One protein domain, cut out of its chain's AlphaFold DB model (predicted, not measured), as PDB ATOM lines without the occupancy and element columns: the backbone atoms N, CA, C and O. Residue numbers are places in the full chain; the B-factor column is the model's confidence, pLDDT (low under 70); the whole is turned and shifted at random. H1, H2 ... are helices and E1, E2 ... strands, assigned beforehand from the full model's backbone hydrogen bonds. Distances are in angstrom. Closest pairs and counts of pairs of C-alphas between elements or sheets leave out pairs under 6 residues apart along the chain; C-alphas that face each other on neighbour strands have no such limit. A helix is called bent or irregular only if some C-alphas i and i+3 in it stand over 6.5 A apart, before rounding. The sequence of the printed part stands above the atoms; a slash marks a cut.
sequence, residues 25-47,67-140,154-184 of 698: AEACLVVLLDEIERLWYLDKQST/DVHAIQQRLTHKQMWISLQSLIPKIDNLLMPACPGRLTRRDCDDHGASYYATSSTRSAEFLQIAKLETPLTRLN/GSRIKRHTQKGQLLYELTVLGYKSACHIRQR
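What this domain is: This is residues 25 to 47, 67 to 140 and 154 to 184 of the 698 residues of the protein "Hypothetical protein" of Asterionellopsis glacialis (UniProt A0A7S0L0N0). A small two-strand hairpin, E1 and E2, and the first part of the long helix H1 make the core of a rounded body, with E2 next to both H1 and H3. Helices H3 and H6 cross H1 at large angles near its beginning, H5 packs on its first residues, H2 packs on the beginning of H6, and H4 on that of H3. The printed part has 128 residues, with six named helices and two named strands in the order H1, H2, H3, H4, H5, E1, E2, H6; the sheet E1 - E2 is antiparallel and the class is mostly helix. It is compact, with a radius of gyration of the C-alphas of 14.7 A and spans of 40 by 40 by 32 A.

How they stand to each other: Start at the hairpin of E1, residues 157 to 162, and E2, residues 165 to 170, antiparallel at 150 degrees. Look for N 160 and O 167 at 2.8 A, and N 167 and O 160 at 2.9 A, both within hydrogen-bond range. Residues 82 to 83 form a short antiparallel pairing with residues 167 to 168 of E2. Next find H1, residues 25 to 46, the hub; its closest C-alpha to E2 is that of Leu 32, 6.8 A from that of Leu 170. H6, residues 172 to 183, touches residues 26 to 33 of H1, about perpendicular at 78 degrees, the closest C-alphas being those of Val 30 and Ala 178, 5.0 A apart. H3, residues 84 to 95, touches residues 27 to 32 of H1 at a steep tilt of 64 degrees, opposite ways, closest at the C-alphas of Ala 27 and Ile 91, 5.5 A. H5, residues 124 to 131, only just touches H1, with 3 pairs of C-alphas within 8 A. H2, residues 67 to 75, touches H6 at Val 172, whose C-alpha is 5.9 A from that of Gln 72. H4, residues 113 to 117, only just touches H3, with 3 pairs of C-alphas within 8 A, the closest being Gln 85 and Ala 113 at 5.1 A. H3 and H6 are apart. In H1, H2, H4 and H6 every O i to N i+4 pair is within hydrogen-bond range; H3 has 6 of 8 and H5 3 of 4.

Where its parts are: Find C-alpha 25 at (131.734, 204.058, 251.801); from there H1 runs 31.8 A to C-alpha 46. E1 is 15.9 A long and E2 16.3 A. H3 measures 16.0 A and is only just irregular, with C-alphas 86 and 89 6.6 A apart. H6 measures 16.7 A and ends at C-alpha 183, (132.862, 212.359, 265.415).

The domain as a whole: The C-alphas farthest apart are those of Thr 47 and Arg 122, 43.3 A. Residues 48 to 66 and 141 to 153 are not printed; the C-alphas across these cuts are 20.7 A and 13.5 A apart. The link from H3 to H4, residues 96 to 112, is long. Confidence under 70 includes residues 96 to 102 and 136 to 140.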
ATOM      1  N   ALA A  25     133.113 203.658 251.534       87.12
ATOM      2  CA  ALA A  25     131.734 204.058 251.801       87.12
ATOM      3  C   ALA A  25     131.639 205.168 252.865       87.12
ATOM      4  O   ALA A  25     130.879 206.119 252.702       87.12
ATOM      5  N   GLU A  26     132.426 205.083 253.938       86.94
ATOM      6  CA  GLU A  26     132.455 206.114 254.983       86.94
ATOM      7  C   GLU A  26     133.075 207.415 254.480       86.94
ATOM      8  O   GLU A  26     132.511 208.481 254.708       86.94
ATOM      9  N   ALA A  27     134.184 207.327 253.742       88.00
ATOM     10  CA  ALA A  27     134.812 208.468 253.093       88.00
ATOM     11  C   ALA A  27     133.830 209.144 252.133       88.00
ATOM     12  O   ALA A  27     133.712 210.363 252.143       88.00
ATOM     13  N   CYS A  28     133.067 208.363 251.360       91.88
ATOM     14  CA  CYS A  28     132.019 208.882 250.487       91.88
ATOM     15  C   CYS A  28     130.954 209.671 251.265       91.88
ATOM     16  O   CYS A  28     130.633 210.789 250.870       91.88
ATOM     17  N   LEU A  29     130.450 209.141 252.386       93.19
ATOM     18  CA  LEU A  29     129.460 209.835 253.220       93.19
ATOM     19  C   LEU A  29     130.011 211.121 253.850       93.19
ATOM     20  O   LEU A  29     129.323 212.138 253.844       93.19
ATOM     21  N   VAL A  30     131.238 211.087 254.375       92.12
ATOM     22  CA  VAL A  30     131.882 212.255 255.000       92.12
ATOM     23  C   VAL A  30     132.168 213.337 253.962       92.12
ATOM     24  O   VAL A  30     131.814 214.489 254.176       92.12
ATOM     25  N   VAL A  31     132.711 212.969 252.801       93.94
ATOM     26  CA  VAL A  31     132.963 213.909 251.700       93.94
ATOM     27  C   VAL A  31     131.663 214.509 251.161       93.94
ATOM     28  O   VAL A  31     131.626 215.698 250.853       93.94
ATOM     29  N   LEU A  32     130.592 213.711 251.049       94.94
ATOM     30  CA  LEU A  32     129.267 214.212 250.676       94.94
ATOM     31  C   LEU A  32     128.761 215.250 251.680       94.94
ATOM     32  O   LEU A  32     128.296 216.310 251.269       94.94
ATOM     33  N   LEU A  33     128.869 214.958 252.979       94.62
ATOM     34  CA  LEU A  33     128.484 215.881 254.045       94.62
ATOM     35  C   LEU A  33     129.281 217.189 253.968       94.62
ATOM     36  O   LEU A  33     128.678 218.259 253.939       94.62
ATOM     37  N   ASP A  34     130.609 217.104 253.890       93.44
ATOM     38  CA  ASP A  34     131.488 218.275 253.854       93.44
ATOM     39  C   ASP A  34     131.199 219.159 252.627       93.44
ATOM     40  O   ASP A  34     131.210 220.389 252.717       93.44
ATOM     41  N   GLU A  35     130.889 218.553 251.476       95.06
ATOM     42  CA  GLU A  35     130.554 219.308 250.269       95.06
ATOM     43  C   GLU A  35     129.184 219.986 250.351       95.06
ATOM     44  O   GLU A  35     129.039 221.129 249.916       95.06
ATOM     45  N   ILE A  36     128.192 219.320 250.942       93.62
ATOM     46  CA  ILE A  36     126.872 219.911 251.185       93.62
ATOM     47  C   ILE A  36     126.985 221.083 252.166       93.62
ATOM     48  O   ILE A  36     126.430 222.150 251.904       93.62
ATOM     49  N   GLU A  37     127.740 220.933 253.261       92.12
ATOM     50  CA  GLU A  37     127.999 222.021 254.216       92.12
ATOM     51  C   GLU A  37     128.685 223.216 253.525       92.12
ATOM     52  O   GLU A  37     128.308 224.369 253.753       92.12
ATOM     53  N   ARG A  38     129.635 222.957 252.614       93.38
ATOM     54  CA  ARG A  38     130.307 223.996 251.818       93.38
ATOM     55  C   ARG A  38     129.346 224.734 250.883       93.38
ATOM     56  O   ARG A  38     129.373 225.963 250.835       93.38
ATOM     57  N   LEU A  39     128.515 224.012 250.129       92.81
ATOM     58  CA  LEU A  39     127.531 224.616 249.221       92.81
ATOM     59  C   LEU A  39     126.502 225.443 249.984       92.81
ATOM     60  O   LEU A  39     126.148 226.542 249.565       92.81
ATOM     61  N   TRP A  40     126.079 224.949 251.142       88.94
ATOM     62  CA  TRP A  40     125.157 225.664 252.006       88.94
ATOM     63  C   TRP A  40     125.765 226.960 252.553       88.94
ATOM     64  O   TRP A  40     125.096 227.994 252.593       88.94
ATOM     65  N   TYR A  41     127.044 226.951 252.922       87.88
ATOM     66  CA  TYR A  41     127.736 228.172 253.319       87.88
ATOM     67  C   TYR A  41     127.770 229.218 252.190       87.88
ATOM     68  O   TYR A  41     127.513 230.395 252.441       87.88
ATOM     69  N   LEU A  42     128.010 228.799 250.942       90.50
ATOM     70  CA  LEU A  42     128.007 229.701 249.783       90.50
ATOM     71  C   LEU A  42     126.619 230.278 249.470       90.50
ATOM     72  O   LEU A  42     126.510 231.460 249.156       90.50
ATOM     73  N   ASP A  43     125.565 229.474 249.600       89.12
ATOM     74  CA  ASP A  43     124.172 229.908 249.411       89.12
ATOM     75  C   ASP A  43     123.746 230.971 250.447       89.12
ATOM     76  O   ASP A  43     123.037 231.933 250.147       89.12
ATOM     77  N   LYS A  44     124.257 230.872 251.682       86.25
ATOM     78  CA  LYS A  44     124.058 231.918 252.701       86.25
ATOM     79  C   LYS A  44     124.759 233.230 252.346       86.25
ATOM     80  O   LYS A  44     124.229 234.294 252.650       86.25
ATOM     81  N   GLN A  45     125.932 233.169 251.717       88.12
ATOM     82  CA  GLN A  45     126.644 234.377 251.293       88.12
ATOM     83  C   GLN A  45     125.950 235.075 250.117       88.12
ATOM     84  O   GLN A  45     125.895 236.302 250.084       88.12
ATOM     85  N   SER A  46     125.397 234.318 249.164       88.94
ATOM     86  CA  SER A  46     124.741 234.882 247.977       88.94
ATOM     87  C   SER A  46     123.383 235.522 248.277       88.94
ATOM     88  O   SER A  46     122.995 236.470 247.600       88.94
ATOM     89  N   THR A  47     122.672 235.047 249.300       88.12
ATOM     90  CA  THR A  47     121.338 235.549 249.679       88.12
ATOM     91  C   THR A  47     121.363 236.860 250.473       88.12
ATOM     92  O   THR A  47     120.307 237.365 250.846       88.12
ATOM     93  N   ASP A  67     114.643 220.146 263.700       76.88
ATOM     94  CA  ASP A  67     115.631 220.386 262.629       76.88
ATOM     95  C   ASP A  67     115.638 219.285 261.547       76.88
ATOM     96  O   ASP A  67     116.093 219.482 260.417       76.88
ATOM     97  N   VAL A  68     115.071 218.104 261.825       80.69
ATOM     98  CA  VAL A  68     115.122 216.972 260.878       80.69
ATOM     99  C   VAL A  68     114.380 217.292 259.577       80.69
ATOM    100  O   VAL A  68     114.861 216.959 258.491       80.69
ATOM    101  N   HIS A  69     113.231 217.964 259.667       83.69
ATOM    102  CA  HIS A  69     112.452 218.348 258.491       83.69
ATOM    103  C   HIS A  69     113.159 219.437 257.670       83.69
ATOM    104  O   HIS A  69     113.196 219.352 256.441       83.69
ATOM    105  N   ALA A  70     113.786 220.416 258.330       87.06
ATOM    106  CA  ALA A  70     114.561 221.462 257.664       87.06
ATOM    107  C   ALA A  70     115.777 220.883 256.925       87.06
ATOM    108  O   ALA A  70     116.045 221.246 255.774       87.06
ATOM    109  N   ILE A  71     116.482 219.932 257.541       86.38
ATOM    110  CA  ILE A  71     117.579 219.198 256.904       86.38
ATOM    111  C   ILE A  71     117.061 218.375 255.726       86.38
ATOM    112  O   ILE A  71     117.632 218.455 254.642       86.38
ATOM    113  N   GLN A  72     115.957 217.639 255.885       91.44
ATOM    114  CA  GLN A  72     115.370 216.854 254.795       91.44
ATOM    115  C   GLN A  72     115.013 217.735 253.591       91.44
ATOM    116  O   GLN A  72     115.394 217.408 252.468       91.44
ATOM    117  N   GLN A  73     114.329 218.862 253.812       91.25
ATOM    118  CA  GLN A  73     113.980 219.806 252.749       91.25
ATOM    119  C   GLN A  73     115.227 220.317 252.019       91.25
ATOM    120  O   GLN A  73     115.277 220.305 250.788       91.25
ATOM    121  N   ARG A  74     116.273 220.693 252.762       89.94
ATOM    122  CA  ARG A  74     117.534 221.184 252.186       89.94
ATOM    123  C   ARG A  74     118.268 220.118 251.385       89.94
ATOM    124  O   ARG A  74     118.679 220.384 250.260       89.94
ATOM    125  N   LEU A  75     118.398 218.913 251.935       92.88
ATOM    126  CA  LEU A  75     119.088 217.796 251.289       92.88
ATOM    127  C   LEU A  75     118.409 217.370 249.979       92.88
ATOM    128  O   LEU A  75     119.088 216.948 249.046       92.88
ATOM    129  N   THR A  76     117.085 217.532 249.867       93.44
ATOM    130  CA  THR A  76     116.354 217.229 248.622       93.44
ATOM    131  C   THR A  76     116.537 218.267 247.515       93.44
ATOM    132  O   THR A  76     116.171 218.001 246.368       93.44
ATOM    133  N   HIS A  77     117.109 219.438 247.811       95.19
ATOM    134  CA  HIS A  77     117.292 220.481 246.810       95.19
ATOM    135  C   HIS A  77     118.346 220.064 245.776       95.19
ATOM    136  O   HIS A  77     119.460 219.683 246.131       95.19
ATOM    137  N   LYS A  78     118.035 220.198 244.479       95.75
ATOM    138  CA  LYS A  78     118.914 219.741 243.379       95.75
ATOM    139  C   LYS A  78     120.316 220.350 243.415       95.75
ATOM    140  O   LYS A  78     121.268 219.725 242.968       95.75
ATOM    141  N   GLN A  79     120.441 221.560 243.961       95.00
ATOM    142  CA  GLN A  79     121.729 222.246 244.110       95.00
ATOM    143  C   GLN A  79     122.663 221.589 245.134       95.00
ATOM    144  O   GLN A  79     123.854 221.859 245.112       95.00
ATOM    145  N   MET A  80     122.130 220.732 246.010       95.00
ATOM    146  CA  MET A  80     122.891 219.984 247.012       95.00
ATOM    147  C   MET A  80     123.307 218.594 246.514       95.00
ATOM    148  O   MET A  80     123.979 217.859 247.235       95.00
ATOM    149  N   TRP A  81     122.912 218.203 245.298       96.81
ATOM    150  CA  TRP A  81     123.310 216.922 244.725       96.81
ATOM    151  C   TRP A  81     124.736 217.005 244.192       96.81
ATOM    152  O   TRP A  81     125.069 217.899 243.412       96.81
ATOM    153  N   ILE A  82     125.582 216.055 244.584       97.00
ATOM    154  CA  ILE A  82     127.013 216.096 244.273       97.00
ATOM    155  C   ILE A  82     127.345 215.066 243.196       97.00
ATOM    156  O   ILE A  82     126.919 213.912 243.274       97.00
ATOM    157  N   SER A  83     128.100 215.466 242.171       95.38
ATOM    158  CA  SER A  83     128.441 214.569 241.061       95.38
ATOM    159  C   SER A  83     129.504 213.552 241.471       95.38
ATOM    160  O   SER A  83     130.448 213.893 242.188       95.38
ATOM    161  N   LEU A  84     129.408 212.317 240.962       89.81
ATOM    162  CA  LEU A  84     130.411 211.275 241.227       89.81
ATOM    163  C   LEU A  84     131.830 211.739 240.857       89.81
ATOM    164  O   LEU A  84     132.768 211.527 241.622       89.81
ATOM    165  N   GLN A  85     131.965 212.426 239.719       91.50
ATOM    166  CA  GLN A  85     133.227 212.992 239.235       91.50
ATOM    167  C   GLN A  85     133.871 213.946 240.251       91.50
ATOM    168  O   GLN A  85     135.078 213.898 240.456       91.50
ATOM    169  N   SER A  86     133.072 214.778 240.927       92.25
ATOM    170  CA  SER A  86     133.579 215.708 241.946       92.25
ATOM    171  C   SER A  86     133.902 215.039 243.290       92.25
ATOM    172  O   SER A  86     134.728 215.551 244.049       92.25
ATOM    173  N   LEU A  87     133.269 213.897 243.587       90.75
ATOM    174  CA  LEU A  87     133.485 213.144 244.825       90.75
ATOM    175  C   LEU A  87     134.784 212.340 244.794       90.75
ATOM    176  O   LEU A  87     135.493 212.319 245.797       90.75
ATOM    177  N   ILE A  88     135.103 211.688 243.669       89.94
ATOM    178  CA  ILE A  88     136.223 210.734 243.566       89.94
ATOM    179  C   ILE A  88     137.554 211.321 244.077       89.94
ATOM    180  O   ILE A  88     138.146 210.702 244.962       89.94
ATOM    181  N   PRO A  89     138.008 212.516 243.640       89.81
ATOM    182  CA  PRO A  89     139.278 213.073 244.115       89.81
ATOM    183  C   PRO A  89     139.285 213.380 245.613       89.81
ATOM    184  O   PRO A  89     140.305 213.225 246.280       89.81
ATOM    185  N   LYS A  90     138.147 213.815 246.166       90.94
ATOM    186  CA  LYS A  90     138.017 214.142 247.591       90.94
ATOM    187  C   LYS A  90     137.995 212.884 248.452       90.94
ATOM    188  O   LYS A  90     138.636 212.863 249.499       90.94
ATOM    189  N   ILE A  91     137.311 211.836 247.985       87.50
ATOM    190  CA  ILE A  91     137.341 210.508 248.608       87.50
ATOM    191  C   ILE A  91     138.782 210.002 248.622       87.50
ATOM    192  O   ILE A  91     139.284 209.647 249.684       87.50
ATOM    193  N   ASP A  92     139.482 210.051 247.489       81.44
ATOM    194  CA  ASP A  92     140.879 209.628 247.421       81.44
ATOM    195  C   ASP A  92     141.778 210.438 248.348       81.44
ATOM    196  O   ASP A  92     142.547 209.838 249.087       81.44
ATOM    197  N   ASN A  93     141.660 211.768 248.382       84.44
ATOM    198  CA  ASN A  93     142.444 212.614 249.288       84.44
ATOM    199  C   ASN A  93     142.230 212.249 250.760       84.44
ATOM    200  O   ASN A  93     143.190 212.223 251.530       84.44
ATOM    201  N   LEU A  94     140.992 211.925 251.139       81.50
ATOM    202  CA  LEU A  94     140.661 211.479 252.490       81.50
ATOM    203  C   LEU A  94     141.220 210.071 252.789       81.50
ATOM    204  O   LEU A  94     141.573 209.777 253.929       81.50
ATOM    205  N   LEU A  95     141.347 209.213 251.769       74.00
ATOM    206  CA  LEU A  95     141.880 207.847 251.859       74.00
ATOM    207  C   LEU A  95     143.408 207.738 251.675       74.00
ATOM    208  O   LEU A  95     144.001 206.739 252.095       74.00
ATOM    209  N   MET A  96     144.058 208.732 251.057       63.25
ATOM    210  CA  MET A  96     145.475 208.715 250.658       63.25
ATOM    211  C   MET A  96     146.475 208.380 251.777       63.25
ATOM    212  O   MET A  96     147.506 207.789 251.451       63.25
ATOM    213  N   PRO A  97     146.235 208.675 253.071       54.16
ATOM    214  CA  PRO A  97     147.154 208.238 254.118       54.16
ATOM    215  C   PRO A  97     147.216 206.713 254.316       54.16
ATOM    216  O   PRO A  97     148.105 206.253 255.029       54.16
ATOM    217  N   ALA A  98     146.271 205.931 253.768       50.38
ATOM    218  CA  ALA A  98     145.999 204.586 254.285       50.38
ATOM    219  C   ALA A  98     145.439 203.530 253.320       50.38
ATOM    220  O   ALA A  98     145.414 202.351 253.679       50.38
ATOM    221  N   CYS A  99     144.964 203.903 252.131       46.94
ATOM    222  CA  CYS A  99     144.383 202.953 251.184       46.94
ATOM    223  C   CYS A  99     145.299 202.749 249.964       46.94
ATOM    224  O   CYS A  99     145.578 203.716 249.255       46.94
ATOM    225  N   PRO A 100     145.747 201.513 249.662       44.00
ATOM    226  CA  PRO A 100     146.534 201.241 248.457       44.00
ATOM    227  C   PRO A 100     145.703 201.332 247.163       44.00
ATOM    228  O   PRO A 100     146.269 201.518 246.088       44.00
ATOM    229  N   GLY A 101     144.371 201.224 247.251       54.12
ATOM    230  CA  GLY A 101     143.459 201.419 246.124       54.12
ATOM    231  C   GLY A 101     143.060 202.887 245.984       54.12
ATOM    232  O   GLY A 101     142.417 203.429 246.882       54.12
ATOM    233  N   ARG A 102     143.435 203.518 244.866       65.00
ATOM    234  CA  ARG A 102     142.913 204.827 244.447       65.00
ATOM    235  C   ARG A 102     141.667 204.605 243.597       65.00
ATOM    236  O   ARG A 102     141.703 203.780 242.684       65.00
ATOM    237  N   LEU A 103     140.588 205.333 243.870       72.62
ATOM    238  CA  LEU A 103     139.436 205.383 242.972       72.62
ATOM    239  C   LEU A 103     139.803 206.106 241.676       72.62
ATOM    240  O   LEU A 103     139.352 205.696 240.605       72.62
ATOM    241  N   THR A 104     140.640 207.139 241.771       75.69
ATOM    242  CA  THR A 104     141.122 207.911 240.631       75.69
ATOM    243  C   THR A 104     141.895 207.006 239.692       75.69
ATOM    244  O   THR A 104     142.933 206.434 240.045       75.69
ATOM    245  N   ARG A 105     141.415 206.923 238.456       75.12
ATOM    246  CA  ARG A 105     142.162 206.314 237.360       75.12
ATOM    247  C   ARG A 105     143.110 207.353 236.784       75.12
ATOM    248  O   ARG A 105     142.678 208.454 236.447       75.12
ATOM    249  N   ARG A 106     144.405 207.019 236.740       65.50
ATOM    250  CA  ARG A 106     145.398 207.865 236.067       65.50
ATOM    251  C   ARG A 106     144.974 208.001 234.602       65.50
ATOM    252  O   ARG A 106     144.469 207.039 234.032       65.50
ATOM    253  N   ASP A 107     145.133 209.205 234.062       76.31
ATOM    254  CA  ASP A 107     144.896 209.521 232.648       76.31
ATOM    255  C   ASP A 107     143.414 209.617 232.216       76.31
ATOM    256  O   ASP A 107     143.102 209.499 231.035       76.31
ATOM    257  N   CYS A 108     142.483 209.858 233.151       79.44
ATOM    258  CA  CYS A 108     141.074 210.155 232.843       79.44
ATOM    259  C   CYS A 108     140.661 211.544 233.363       79.44
ATOM    260  O   CYS A 108     140.752 211.797 234.568       79.44
ATOM    261  N   ASP A 109     140.122 212.402 232.488       84.31
ATOM    262  CA  ASP A 109     139.648 213.764 232.826       84.31
ATOM    263  C   ASP A 109     138.482 213.772 233.831       84.31
ATOM    264  O   ASP A 109     138.234 214.750 234.537       84.31
ATOM    265  N   ASP A 110     137.755 212.659 233.924       82.62
ATOM    266  CA  ASP A 110     136.655 212.458 234.862       82.62
ATOM    267  C   ASP A 110     137.044 211.652 236.109       82.62
ATOM    268  O   ASP A 110     136.174 211.198 236.857       82.62
ATOM    269  N   HIS A 111     138.345 211.438 236.316       84.31
ATOM    270  CA  HIS A 111     138.902 210.625 237.398       84.31
ATOM    271  C   HIS A 111     138.394 209.171 237.413       84.31
ATOM    272  O   HIS A 111     138.486 208.486 238.433       84.31
ATOM    273  N   GLY A 112     137.880 208.664 236.287       80.38
ATOM    274  CA  GLY A 112     137.295 207.330 236.169       80.38
ATOM    275  C   GLY A 112     135.806 207.271 236.524       80.38
ATOM    276  O   GLY A 112     135.274 206.174 236.689       80.38
ATOM    277  N   ALA A 113     135.112 208.406 236.652       84.50
ATOM    278  CA  ALA A 113     133.680 208.435 236.960       84.50
ATOM    279  C   ALA A 113     132.833 207.667 235.932       84.50
ATOM    280  O   ALA A 113     131.968 206.886 236.325       84.50
ATOM    281  N   SER A 114     133.104 207.831 234.635       84.31
ATOM    282  CA  SER A 114     132.467 207.088 233.537       84.31
ATOM    283  C   SER A 114     132.674 205.584 233.677       84.31
ATOM    284  O   SER A 114     131.718 204.819 233.552       84.31
ATOM    285  N   TYR A 115     133.892 205.167 234.033       83.38
ATOM    286  CA  TYR A 115     134.207 203.773 234.314       83.38
ATOM    287  C   TYR A 115     133.378 203.223 235.478       83.38
ATOM    288  O   TYR A 115     132.950 202.080 235.424       83.38
ATOM    289  N   TYR A 116     133.120 203.989 236.536       81.31
ATOM    290  CA  TYR A 116     132.280 203.509 237.641       81.31
ATOM    291  C   TYR A 116     130.776 203.607 237.349       81.31
ATOM    292  O   TYR A 116     129.987 202.868 237.934       81.31
ATOM    293  N   ALA A 117     130.367 204.485 236.434       80.25
ATOM    294  CA  ALA A 117     128.975 204.635 236.026       80.25
ATOM    295  C   ALA A 117     128.481 203.490 235.119       80.25
ATOM    296  O   ALA A 117     127.275 203.241 235.061       80.25
ATOM    297  N   THR A 118     129.375 202.774 234.426       80.69
ATOM    298  CA  THR A 118     128.989 201.632 233.586       80.69
ATOM    299  C   THR A 118     128.494 200.451 234.421       80.69
ATOM    300  O   THR A 118     129.167 199.977 235.334       80.69
ATOM    301  N   SER A 119     127.325 199.911 234.064       70.06
ATOM    302  CA  SER A 119     126.692 198.768 234.746       70.06
ATOM    303  C   SER A 119     127.524 197.478 234.712       70.06
ATOM    304  O   SER A 119     127.324 196.588 235.537       70.06
ATOM    305  N   SER A 120     128.469 197.376 233.775       69.50
ATOM    306  CA  SER A 120     129.420 196.268 233.643       69.50
ATOM    307  C   SER A 120     130.559 196.313 234.666       69.50
ATOM    308  O   SER A 120     131.251 195.311 234.864       69.50
ATOM    309  N   THR A 121     130.763 197.447 235.332       66.62
ATOM    310  CA  THR A 121     131.896 197.637 236.228       66.62
ATOM    311  C   THR A 121     131.657 196.943 237.560       66.62
ATOM    312  O   THR A 121     130.865 197.376 238.391       66.62
ATOM    313  N   ARG A 122     132.391 195.846 237.780       58.00
ATOM    314  CA  ARG A 122     132.390 195.062 239.026       58.00
ATOM    315  C   ARG A 122     133.502 195.472 240.000       58.00
ATOM    316  O   ARG A 122     134.004 194.614 240.724       58.00
ATOM    317  N   SER A 123     133.941 196.734 240.008       71.56
ATOM    318  CA  SER A 123     134.981 197.140 240.962       71.56
ATOM    319  C   SER A 123     134.455 196.985 242.392       71.56
ATOM    320  O   SER A 123     133.355 197.436 242.731       71.56
ATOM    321  N   ALA A 124     135.218 196.283 243.230       67.69
ATOM    322  CA  ALA A 124     134.815 195.977 244.599       67.69
ATOM    323  C   ALA A 124     134.611 197.260 245.418       67.69
ATOM    324  O   ALA A 124     133.750 197.312 246.292       67.69
ATOM    325  N   GLU A 125     135.370 198.300 245.088       71.81
ATOM    326  CA  GLU A 125     135.350 199.638 245.660       71.81
ATOM    327  C   GLU A 125     134.035 200.366 245.359       71.81
ATOM    328  O   GLU A 125     133.376 200.861 246.273       71.81
ATOM    329  N   PHE A 126     133.596 200.376 244.097       79.25
ATOM    330  CA  PHE A 126     132.345 201.035 243.716       79.25
ATOM    331  C   PHE A 126     131.122 200.285 244.240       79.25
ATOM    332  O   PHE A 126     130.145 200.906 244.661       79.25
ATOM    333  N   LEU A 127     131.199 198.953 244.317       79.69
ATOM    334  CA  LEU A 127     130.169 198.149 244.971       79.69
ATOM    335  C   LEU A 127     129.981 198.534 246.449       79.69
ATOM    336  O   LEU A 127     128.893 198.326 246.980       79.69
ATOM    337  N   GLN A 128     130.981 199.116 247.125       80.69
ATOM    338  CA  GLN A 128     130.792 199.659 248.477       80.69
ATOM    339  C   GLN A 128     129.971 200.954 248.480       80.69
ATOM    340  O   GLN A 128     129.122 201.114 249.353       80.69
ATOM    341  N   ILE A 129     130.167 201.838 247.498       85.69
ATOM    342  CA  ILE A 129     129.359 203.057 247.344       85.69
ATOM    343  C   ILE A 129     127.922 202.682 246.962       85.69
ATOM    344  O   ILE A 129     126.979 203.142 247.597       85.69
ATOM    345  N   ALA A 130     127.739 201.751 246.020       86.88
ATOM    346  CA  ALA A 130     126.416 201.275 245.611       86.88
ATOM    347  C   ALA A 130     125.625 200.622 246.765       86.88
ATOM    348  O   ALA A 130     124.398 200.697 246.809       86.88
ATOM    349  N   LYS A 131     126.303 200.023 247.757       85.56
ATOM    350  CA  LYS A 131     125.641 199.509 248.972       85.56
ATOM    351  C   LYS A 131     124.979 200.613 249.800       85.56
ATOM    352  O   LYS A 131     124.009 200.322 250.493       85.56
ATOM    353  N   LEU A 132     125.452 201.859 249.726       90.38
ATOM    354  CA  LEU A 132     124.823 202.997 250.408       90.38
ATOM    355  C   LEU A 132     123.462 203.365 249.798       90.38
ATOM    356  O   LEU A 132     122.641 203.977 250.479       90.38
ATOM    357  N   GLU A 133     123.214 202.978 248.545       92.00
ATOM    358  CA  GLU A 133     121.937 203.175 247.847       92.00
ATOM    359  C   GLU A 133     120.899 202.112 248.207       92.00
ATOM    360  O   GLU A 133     119.711 202.290 247.954       92.00
ATOM    361  N   THR A 134     121.329 200.991 248.791       86.25
ATOM    362  CA  THR A 134     120.413 199.908 249.145       86.25
ATOM    363  C   THR A 134     119.638 200.297 250.410       86.25
ATOM    364  O   THR A 134     120.270 200.602 251.423       86.25
ATOM    365  N   PRO A 135     118.289 200.282 250.387       81.81
ATOM    366  CA  PRO A 135     117.473 200.492 251.580       81.81
ATOM    367  C   PRO A 135     117.878 199.533 252.705       81.81
ATOM    368  O   PRO A 135     118.088 198.341 252.457       81.81
ATOM    369  N   LEU A 136     117.971 200.038 253.939       67.75
ATOM    370  CA  LEU A 136     118.430 199.250 255.093       67.75
ATOM    371  C   LEU A 136     117.548 198.032 255.408       67.75
ATOM    372  O   LEU A 136     118.008 197.124 256.086       67.75
ATOM    373  N   THR A 137     116.339 197.944 254.850       53.88
ATOM    374  CA  THR A 137     115.390 196.833 255.053       53.88
ATOM    375  C   THR A 137     115.916 195.441 254.662       53.88
ATOM    376  O   THR A 137     115.245 194.442 254.916       53.88
ATOM    377  N   ARG A 138     117.103 195.340 254.041       48.28
ATOM    378  CA  ARG A 138     117.762 194.073 253.664       48.28
ATOM    379  C   ARG A 138     119.032 193.730 254.456       48.28
ATOM    380  O   ARG A 138     119.590 192.660 254.230       48.28
ATOM    381  N   LEU A 139     119.516 194.609 255.330       48.34
ATOM    382  CA  LEU A 139     120.731 194.404 256.127       48.34
ATOM    383  C   LEU A 139     120.356 194.520 257.610       48.34
ATOM    384  O   LEU A 139     119.566 195.386 257.950       48.34
ATOM    385  N   ASN A 140     120.915 193.662 258.472       44.66
ATOM    386  CA  ASN A 140     120.618 193.507 259.914       44.66
ATOM    387  C   ASN A 140     120.855 194.754 260.810       44.66
ATOM    388  O   ASN A 140     121.100 194.623 262.006       44.66
ATOM    389  N   GLY A 154     115.206 203.794 254.835       80.25
ATOM    390  CA  GLY A 154     115.764 204.509 253.681       80.25
ATOM    391  C   GLY A 154     117.187 204.081 253.311       80.25
ATOM    392  O   GLY A 154     117.909 203.478 254.104       80.25
ATOM    393  N   SER A 155     117.609 204.389 252.085       91.75
ATOM    394  CA  SER A 155     119.018 204.321 251.686       91.75
ATOM    395  C   SER A 155     119.814 205.455 252.345       91.75
ATOM    396  O   SER A 155     119.234 206.465 252.731       91.75
ATOM    397  N   ARG A 156     121.141 205.328 252.484       93.25
ATOM    398  CA  ARG A 156     121.991 206.419 253.009       93.25
ATOM    399  C   ARG A 156     122.209 207.507 251.955       93.25
ATOM    400  O   ARG A 156     122.229 208.689 252.293       93.25
ATOM    401  N   ILE A 157     122.279 207.126 250.684       95.19
ATOM    402  CA  ILE A 157     122.319 208.049 249.543       95.19
ATOM    403  C   ILE A 157     121.253 207.658 248.512       95.19
ATOM    404  O   ILE A 157     120.849 206.495 248.448       95.19
ATOM    405  N   LYS A 158     120.793 208.606 247.693       95.38
ATOM    406  CA  LYS A 158     119.996 208.327 246.489       95.38
ATOM    407  C   LYS A 158     120.780 208.723 245.250       95.38
ATOM    408  O   LYS A 158     121.446 209.755 245.227       95.38
ATOM    409  N   ARG A 159     120.683 207.888 244.224       94.75
ATOM    410  CA  ARG A 159     121.321 208.095 242.927       94.75
ATOM    411  C   ARG A 159     120.367 208.834 241.993       94.75
ATOM    412  O   ARG A 159     119.222 208.422 241.832       94.75
ATOM    413  N   HIS A 160     120.873 209.871 241.337       94.94
ATOM    414  CA  HIS A 160     120.171 210.672 240.338       94.94
ATOM    415  C   HIS A 160     120.981 210.739 239.044       94.94
ATOM    416  O   HIS A 160     122.209 210.656 239.053       94.94
ATOM    417  N   THR A 161     120.300 210.919 237.915       94.56
ATOM    418  CA  THR A 161     120.946 211.146 236.617       94.56
ATOM    419  C   THR A 161     120.418 212.438 236.016       94.56
ATOM    420  O   THR A 161     119.218 212.578 235.792       94.56
ATOM    421  N   GLN A 162     121.310 213.390 235.742       94.06
ATOM    422  CA  GLN A 162     120.954 214.674 235.140       94.06
ATOM    423  C   GLN A 162     121.964 215.018 234.051       94.06
ATOM    424  O   GLN A 162     123.162 215.053 234.304       94.06
ATOM    425  N   LYS A 163     121.481 215.264 232.826       93.88
ATOM    426  CA  LYS A 163     122.329 215.571 231.656       93.88
ATOM    427  C   LYS A 163     123.465 214.548 231.445       93.88
ATOM    428  O   LYS A 163     124.590 214.919 231.138       93.88
ATOM    429  N   GLY A 164     123.179 213.263 231.671       88.44
ATOM    430  CA  GLY A 164     124.163 212.178 231.557       88.44
ATOM    431  C   GLY A 164     125.170 212.084 232.710       88.44
ATOM    432  O   GLY A 164     125.953 211.140 232.745       88.44
ATOM    433  N   GLN A 165     125.140 213.004 233.679       90.75
ATOM    434  CA  GLN A 165     125.987 212.951 234.867       90.75
ATOM    435  C   GLN A 165     125.290 212.217 236.013       90.75
ATOM    436  O   GLN A 165     124.097 212.412 236.269       90.75
ATOM    437  N   LEU A 166     126.060 211.384 236.716       92.00
ATOM    438  CA  LEU A 166     125.622 210.694 237.922       92.00
ATOM    439  C   LEU A 166     125.795 211.606 239.138       92.00
ATOM    440  O   LEU A 166     126.905 212.061 239.428       92.00
ATOM    441  N   LEU A 167     124.698 211.854 239.842       95.81
ATOM    442  CA  LEU A 167     124.605 212.732 241.002       95.81
ATOM    443  C   LEU A 167     124.124 211.931 242.213       95.81
ATOM    444  O   LEU A 167     123.323 211.006 242.072       95.81
ATOM    445  N   TYR A 168     124.584 212.303 243.402       96.25
ATOM    446  CA  TYR A 168     124.171 211.687 244.657       96.25
ATOM    447  C   TYR A 168     123.512 212.707 245.581       96.25
ATOM    448  O   TYR A 168     124.064 213.772 245.852       96.25
ATOM    449  N   GLU A 169     122.333 212.346 246.082       96.62
ATOM    450  CA  GLU A 169     121.626 213.019 247.171       96.62
ATOM    451  C   GLU A 169     121.976 212.309 248.483       96.62
ATOM    452  O   GLU A 169     121.757 211.101 248.620       96.62
ATOM    453  N   LEU A 170     122.496 213.049 249.462       95.69
ATOM    454  CA  LEU A 170     122.654 212.547 250.823       95.69
ATOM    455  C   LEU A 170     121.282 212.558 251.505       95.69
ATOM    456  O   LEU A 170     120.633 213.594 251.574       95.69
ATOM    457  N   THR A 171     120.818 211.416 252.004       94.81
ATOM    458  CA  THR A 171     119.547 211.361 252.751       94.81
ATOM    459  C   THR A 171     119.750 211.816 254.198       94.81
ATOM    460  O   THR A 171     120.884 211.866 254.670       94.81
ATOM    461  N   VAL A 172     118.675 212.049 254.960       91.56
ATOM    462  CA  VAL A 172     118.783 212.296 256.414       91.56
ATOM    463  C   VAL A 172     119.512 211.160 257.141       91.56
ATOM    464  O   VAL A 172     120.331 211.419 258.022       91.56
ATOM    465  N   LEU A 173     119.278 209.901 256.756       89.19
ATOM    466  CA  LEU A 173     119.988 208.759 257.340       89.19
ATOM    467  C   LEU A 173     121.487 208.796 257.010       89.19
ATOM    468  O   LEU A 173     122.328 208.533 257.873       89.19
ATOM    469  N   GLY A 174     121.826 209.134 255.764       92.56
ATOM    470  CA  GLY A 174     123.206 209.337 255.329       92.56
ATOM    471  C   GLY A 174     123.884 210.486 256.064       92.56
ATOM    472  O   GLY A 174     125.011 210.319 256.514       92.56
ATOM    473  N   TYR A 175     123.180 211.604 256.252       92.12
ATOM    474  CA  TYR A 175     123.643 212.775 256.995       92.12
ATOM    475  C   TYR A 175     123.984 212.417 258.442       92.12
ATOM    476  O   TYR A 175     125.125 212.587 258.864       92.12
ATOM    477  N   LYS A 176     123.044 211.800 259.173       86.25
ATOM    478  CA  LYS A 176     123.278 211.324 260.547       86.25
ATOM    479  C   LYS A 176     124.462 210.356 260.618       86.25
ATOM    480  O   LYS A 176     125.317 210.485 261.492       86.25
ATOM    481  N   SER A 177     124.546 209.423 259.664       86.19
ATOM    482  CA  SER A 177     125.669 208.481 259.566       86.19
ATOM    483  C   SER A 177     127.001 209.214 259.367       86.19
ATOM    484  O   SER A 177     127.969 208.906 260.055       86.19
ATOM    485  N   ALA A 178     127.053 210.194 258.463       89.62
ATOM    486  CA  ALA A 178     128.245 210.982 258.167       89.62
ATOM    487  C   ALA A 178     128.700 211.820 259.373       89.62
ATOM    488  O   ALA A 178     129.883 211.793 259.717       89.62
ATOM    489  N   CYS A 179     127.773 212.491 260.067       85.88
ATOM    490  CA  CYS A 179     128.058 213.226 261.305       85.88
ATOM    491  C   CYS A 179     128.660 212.303 262.367       85.88
ATOM    492  O   CYS A 179     129.695 212.619 262.955       85.88
ATOM    493  N   HIS A 180     128.057 211.127 262.551       76.56
ATOM    494  CA  HIS A 180     128.547 210.138 263.498       76.56
ATOM    495  C   HIS A 180     129.955 209.644 263.133       76.56
ATOM    496  O   HIS A 180     130.838 209.622 263.986       76.56
ATOM    497  N   ILE A 181     130.193 209.296 261.863       80.12
ATOM    498  CA  ILE A 181     131.514 208.883 261.362       80.12
ATOM    499  C   ILE A 181     132.556 209.980 261.624       80.12
ATOM    500  O   ILE A 181     133.640 209.683 262.124       80.12
ATOM    501  N   ARG A 182     132.220 211.250 261.355       81.06
ATOM    502  CA  ARG A 182     133.102 212.410 261.567       81.06
ATOM    503  C   ARG A 182     133.516 212.576 263.033       81.06
ATOM    504  O   ARG A 182     134.637 213.005 263.308       81.06
ATOM    505  N   GLN A 183     132.642 212.222 263.971       74.56
ATOM    506  CA  GLN A 183     132.862 212.359 265.415       74.56
ATOM    507  C   GLN A 183     133.572 211.167 266.067       74.56
ATOM    508  O   GLN A 183     133.958 211.264 267.232       74.56
ATOM    509  N   ARG A 184     133.771 210.051 265.354       68.50
ATOM    510  CA  ARG A 184     134.499 208.898 265.904       68.50
ATOM    511  C   ARG A 184     135.899 209.329 266.359       68.50
ATOM    512  O   ARG A 184     136.630 209.982 265.611       68.50
TER     513      ARG A 184